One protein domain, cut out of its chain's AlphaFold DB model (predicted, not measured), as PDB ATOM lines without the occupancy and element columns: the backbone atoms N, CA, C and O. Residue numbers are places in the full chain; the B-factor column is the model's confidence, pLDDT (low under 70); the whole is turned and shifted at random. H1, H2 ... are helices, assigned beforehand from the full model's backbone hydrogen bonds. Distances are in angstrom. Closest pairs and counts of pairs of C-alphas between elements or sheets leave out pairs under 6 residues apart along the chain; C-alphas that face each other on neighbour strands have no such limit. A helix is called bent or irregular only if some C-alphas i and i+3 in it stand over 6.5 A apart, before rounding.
ATOM      1  N   ASN A 117     -22.982  11.452  15.862       93.12
ATOM      2  CA  ASN A 117     -22.147  12.135  14.872       93.12
ATOM      3  C   ASN A 117     -20.669  11.786  15.052       93.12
ATOM      4  O   ASN A 117     -20.020  11.407  14.083       93.12
ATOM      5  N   VAL A 118     -20.154  11.831  16.283       91.19
ATOM      6  CA  VAL A 118     -18.768  11.425  16.561       91.19
ATOM      7  C   VAL A 118     -18.578   9.939  16.268       91.19
ATOM      8  O   VAL A 118     -17.604   9.576  15.623       91.19
ATOM      9  N   ARG A 119     -19.524   9.074  16.658       90.50
ATOM     10  CA  ARG A 119     -19.442   7.632  16.364       90.50
ATOM     11  C   ARG A 119     -19.297   7.333  14.868       90.50
ATOM     12  O   ARG A 119     -18.575   6.408  14.517       90.50
ATOM     13  N   ASN A 120     -19.993   8.081  14.017       93.50
ATOM     14  CA  ASN A 120     -20.021   7.827  12.578       93.50
ATOM     15  C   ASN A 120     -18.826   8.430  11.823       93.50
ATOM     16  O   ASN A 120     -18.542   7.984  10.716       93.50
ATOM     17  N   HIS A 121     -18.143   9.427  12.396       93.12
ATOM     18  CA  HIS A 121     -17.083  10.179  11.707       93.12
ATOM     19  C   HIS A 121     -15.709  10.099  12.384       93.12
ATOM     20  O   HIS A 121     -14.737  10.612  11.836       93.12
ATOM     21  N   ALA A 122     -15.600   9.486  13.564       93.62
ATOM     22  CA  ALA A 122     -14.338   9.333  14.275       93.62
ATOM     23  C   ALA A 122     -13.879   7.875  14.293       93.62
ATOM     24  O   ALA A 122     -14.668   6.946  14.486       93.62
ATOM     25  N   PHE A 123     -12.569   7.682  14.174       93.44
ATOM     26  CA  PHE A 123     -11.951   6.388  14.417       93.44
ATOM     27  C   PHE A 123     -11.819   6.126  15.917       93.44
ATOM     28  O   PHE A 123     -11.574   7.034  16.714       93.44
ATOM     29  N   SER A 124     -11.960   4.860  16.305       92.38
ATOM     30  CA  SER A 124     -11.570   4.406  17.639       92.38
ATOM     31  C   SER A 124     -10.105   3.951  17.632       92.38
ATOM     32  O   SER A 124      -9.490   3.893  16.576       92.38
ATOM     33  N   LEU A 125      -9.518   3.653  18.794       92.88
ATOM     34  CA  LEU A 125      -8.175   3.065  18.891       92.88
ATOM     35  C   LEU A 125      -8.155   2.011  20.006       92.88
ATOM     36  O   LEU A 125      -7.499   2.173  21.037       92.88
ATOM     37  N   LYS A 126      -8.975   0.963  19.856       91.25
ATOM     38  CA  LYS A 126      -9.140  -0.105  20.863       91.25
ATOM     39  C   LYS A 126      -8.679  -1.474  20.392       91.25
ATOM     40  O   LYS A 126      -8.566  -2.381  21.217       91.25
ATOM     41  N   THR A 127      -8.398  -1.622  19.109       91.88
ATOM     42  CA  THR A 127      -7.942  -2.864  18.502       91.88
ATOM     43  C   THR A 127      -6.805  -2.596  17.526       91.88
ATOM     44  O   THR A 127      -6.638  -1.488  17.016       91.88
ATOM     45  N   THR A 128      -6.050  -3.644  17.205       92.19
ATOM     46  CA  THR A 128      -5.052  -3.584  16.132       92.19
ATOM     47  C   THR A 128      -5.688  -3.221  14.783       92.19
ATOM     48  O   THR A 128      -5.073  -2.515  13.989       92.19
ATOM     49  N   TYR A 129      -6.932  -3.655  14.539       92.44
ATOM     50  CA  TYR A 129      -7.682  -3.296  13.335       92.44
ATOM     51  C   TYR A 129      -7.931  -1.788  13.264       92.44
ATOM     52  O   TYR A 129      -7.608  -1.175  12.253       92.44
ATOM     53  N   ASP A 130      -8.401  -1.179  14.357       94.38
ATOM     54  CA  ASP A 130      -8.610   0.270  14.418       94.38
ATOM     55  C   ASP A 130      -7.329   1.048  14.072       94.38
ATOM     56  O   ASP A 130      -7.356   1.991  13.282       94.38
ATOM     57  N   ALA A 131      -6.190   0.621  14.629       95.81
ATOM     58  CA  ALA A 131      -4.896   1.239  14.357       95.81
ATOM     59  C   ALA A 131      -4.515   1.141  12.871       95.81
ATOM     60  O   ALA A 131      -4.080   2.125  12.278       95.81
ATOM     61  N   MET A 132      -4.724  -0.021  12.244       95.75
ATOM     62  CA  MET A 132      -4.496  -0.199  10.807       95.75
ATOM     63  C   MET A 132      -5.430   0.670   9.960       95.75
ATOM     64  O   MET A 132      -4.993   1.225   8.954       95.75
ATOM     65  N   THR A 133      -6.695   0.808  10.357       96.38
ATOM     66  CA  THR A 133      -7.658   1.669   9.664       96.38
ATOM     67  C   THR A 133      -7.220   3.128   9.708       96.38
ATOM     68  O   THR A 133      -7.203   3.776   8.665       96.38
ATOM     69  N   ILE A 134      -6.793   3.628  10.875       96.56
ATOM     70  CA  ILE A 134      -6.245   4.986  11.004       96.56
ATOM     71  C   ILE A 134      -5.005   5.148  10.129       96.56
ATOM     72  O   ILE A 134      -4.937   6.101   9.360       96.56
ATOM     73  N   ARG A 135      -4.059   4.203  10.191       96.38
ATOM     74  CA  ARG A 135      -2.843   4.222   9.369       96.38
ATOM     75  C   ARG A 135      -3.169   4.380   7.887       96.38
ATOM     76  O   ARG A 135      -2.644   5.269   7.225       96.38
ATOM     77  N   ASN A 136      -4.050   3.527   7.375       96.31
ATOM     78  CA  ASN A 136      -4.425   3.539   5.966       96.31
ATOM     79  C   ASN A 136      -5.153   4.836   5.591       96.31
ATOM     80  O   ASN A 136      -4.909   5.377   4.519       96.31
ATOM     81  N   HIS A 137      -6.004   5.360   6.479       96.19
ATOM     82  CA  HIS A 137      -6.693   6.629   6.261       96.19
ATOM     83  C   HIS A 137      -5.723   7.818   6.211       96.19
ATOM     84  O   HIS A 137      -5.829   8.657   5.324       96.19
ATOM     85  N   VAL A 138      -4.739   7.870   7.114       95.38
ATOM     86  CA  VAL A 138      -3.694   8.907   7.118       95.38
ATOM     87  C   VAL A 138      -2.875   8.860   5.826       95.38
ATOM     88  O   VAL A 138      -2.652   9.898   5.212       95.38
ATOM     89  N   LEU A 139      -2.464   7.665   5.390       95.12
ATOM     90  CA  LEU A 139      -1.723   7.494   4.138       95.12
ATOM     91  C   LEU A 139      -2.554   7.926   2.925       95.12
ATOM     92  O   LEU A 139      -2.052   8.667   2.085       95.12
ATOM     93  N   GLN A 140      -3.832   7.539   2.864       96.31
ATOM     94  CA  GLN A 140      -4.723   7.966   1.785       96.31
ATOM     95  C   GLN A 140      -4.905   9.488   1.764       96.31
ATOM     96  O   GLN A 140      -4.853  10.093   0.698       96.31
ATOM     97  N   ASN A 141      -5.047  10.126   2.928       95.88
ATOM     98  CA  ASN A 141      -5.141  11.581   3.008       95.88
ATOM     99  C   ASN A 141      -3.882  12.270   2.459       95.88
ATOM    100  O   ASN A 141      -3.993  13.340   1.864       95.88
ATOM    101  N   PHE A 142      -2.691  11.686   2.627       95.81
ATOM    102  CA  PHE A 142      -1.476  12.232   2.017       95.81
ATOM    103  C   PHE A 142      -1.489  12.128   0.490       95.81
ATOM    104  O   PHE A 142      -1.149  13.111  -0.167       95.81
ATOM    105  N   GLU A 143      -1.931  11.002  -0.071       96.88
ATOM    106  CA  GLU A 143      -2.097  10.856  -1.525       96.88
ATOM    107  C   GLU A 143      -3.115  11.865  -2.077       96.88
ATOM    108  O   GLU A 143      -2.832  12.603  -3.025       96.88
ATOM    109  N   ASP A 144      -4.268  11.991  -1.420       96.81
ATOM    110  CA  ASP A 144      -5.306  12.945  -1.810       96.81
ATOM    111  C   ASP A 144      -4.807  14.398  -1.698       96.81
ATOM    112  O   ASP A 144      -5.109  15.234  -2.550       96.81
ATOM    113  N   ALA A 145      -3.990  14.714  -0.687       96.81
ATOM    114  CA  ALA A 145      -3.378  16.033  -0.513       96.81
ATOM    115  C   ALA A 145      -2.358  16.379  -1.611       96.81
ATOM    116  O   ALA A 145      -2.144  17.563  -1.889       96.81
ATOM    117  N   ILE A 146      -1.700  15.380  -2.209       95.88
ATOM    118  CA  ILE A 146      -0.789  15.568  -3.347       95.88
ATOM    119  C   ILE A 146      -1.590  15.858  -4.621       95.88
ATOM    120  O   ILE A 146      -1.199  16.732  -5.392       95.88
ATOM    121  N   ALA A 147      -2.718  15.172  -4.818       95.12
ATOM    122  CA  ALA A 147      -3.587  15.346  -5.983       95.12
ATOM    123  C   ALA A 147      -4.516  16.580  -5.904       95.12
ATOM    124  O   ALA A 147      -5.111  16.974  -6.909       95.12
ATOM    125  N   ALA A 148      -4.679  17.183  -4.724       95.69
ATOM    126  CA  ALA A 148      -5.613  18.279  -4.488       95.69
ATOM    127  C   ALA A 148      -5.123  19.646  -4.996       95.69
ATOM    128  O   ALA A 148      -3.928  19.941  -5.030       95.69
ATOM    129  N   SER A 149      -6.077  20.540  -5.290       95.00
ATOM    130  CA  SER A 149      -5.771  21.960  -5.502       95.00
ATOM    131  C   SER A 149      -5.209  22.603  -4.219       95.00
ATOM    132  O   SER A 149      -5.533  22.142  -3.114       95.00
ATOM    133  N   PRO A 150      -4.404  23.679  -4.323       92.12
ATOM    134  CA  PRO A 150      -3.825  24.363  -3.165       92.12
ATOM    135  C   PRO A 150      -4.851  24.739  -2.087       92.12
ATOM    136  O   PRO A 150      -4.575  24.593  -0.899       92.12
ATOM    137  N   GLU A 151      -6.058  25.146  -2.488       91.88
ATOM    138  CA  GLU A 151      -7.138  25.561  -1.581       91.88
ATOM    139  C   GLU A 151      -7.718  24.380  -0.795       91.88
ATOM    140  O   GLU A 151      -8.161  24.527   0.343       91.88
ATOM    141  N   ASN A 152      -7.714  23.187  -1.393       92.06
ATOM    142  CA  ASN A 152      -8.277  21.979  -0.802       92.06
ATOM    143  C   ASN A 152      -7.262  21.172   0.006       92.06
ATOM    144  O   ASN A 152      -7.669  20.338   0.809       92.06
ATOM    145  N   LYS A 153      -5.962  21.396  -0.182       93.75
ATOM    146  CA  LYS A 153      -4.905  20.588   0.437       93.75
ATOM    147  C   LYS A 153      -4.986  20.555   1.964       93.75
ATOM    148  O   LYS A 153      -4.823  19.498   2.569       93.75
ATOM    149  N   GLN A 154      -5.310  21.690   2.585       93.12
ATOM    150  CA  GLN A 154      -5.353  21.822   4.044       93.12
ATOM    151  C   GLN A 154      -6.373  20.883   4.705       93.12
ATOM    152  O   GLN A 154      -6.148  20.437   5.827       93.12
ATOM    153  N   LYS A 155      -7.475  20.546   4.019       94.00
ATOM    154  CA  LYS A 155      -8.528  19.696   4.596       94.00
ATOM    155  C   LYS A 155      -8.055  18.263   4.845       94.00
ATOM    156  O   LYS A 155      -8.462  17.660   5.827       94.00
ATOM    157  N   TYR A 156      -7.171  17.748   3.990       95.00
ATOM    158  CA  TYR A 156      -6.620  16.395   4.097       95.00
ATOM    159  C   TYR A 156      -5.511  16.294   5.153       95.00
ATOM    160  O   TYR A 156      -5.268  15.225   5.701       95.00
ATOM    161  N   LEU A 157      -4.848  17.413   5.458       94.31
ATOM    162  CA  LEU A 157      -3.743  17.478   6.420       94.31
ATOM    163  C   LEU A 157      -4.195  17.861   7.837       94.31
ATOM    164  O   LEU A 157      -3.359  18.021   8.726       94.31
ATOM    165  N   ASN A 158      -5.502  18.024   8.057       93.81
ATOM    166  CA  ASN A 158      -6.049  18.324   9.369       93.81
ATOM    167  C   ASN A 158      -6.354  17.028  10.134       93.81
ATOM    168  O   ASN A 158      -7.231  16.258   9.742       93.81
TER     169      ASN A 158
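AT A GLANCE: This is residues 117 to 158 of the 189 residues of the protein "NADH dehydrogenase-like protein" of Bacteroidetes bacterium ADurb.Bin416 (UniProt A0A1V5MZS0). One long helix, H2, makes the longest axis; short H3 folds back beside its residues 141 to 146. From the other end of H2, residues 122 to 127 lead off to small H1, which touches no helix. The printed part has 42 residues with three named helices in the order H1, H2, H3, and is all helix. It is loose, with a radius of gyration of the C-alphas of 12.1 A, and flat, 35 by 22 by 11 A.

IN THESE COORDINATES: H2, residues 128 to 147, runs 29.1 A from C-alpha 128 at (-5.052, -3.584, 16.132) to C-alpha 147 at (-3.587, 15.346, -5.983). H3, residues 150 to 156, is only just irregular: C-alphas 151 and 154 are 7.0 A apart. H1 is residues 117 to 121.

HOW THE PARTS SIT: H2 and H3 touch, closest at the C-alphas of Ala 145 and Lys 153, 4.9 A apart. They form a helical hairpin, a shallow tilt of 0 degrees, opposite ways. H1 is apart from H2 and H3. Every O i to N i+4 pair is within hydrogen-bond range in H1 and H2; in H3 0 of 3 are, and 2 of 4 O i to N i+3 pairs.

THE WHOLE: The farthest C-alphas, of Thr 127 and Pro 150, are 35.0 A apart. The printed part has no cut. No link is long. No printed residue is under 70 in pLDDT.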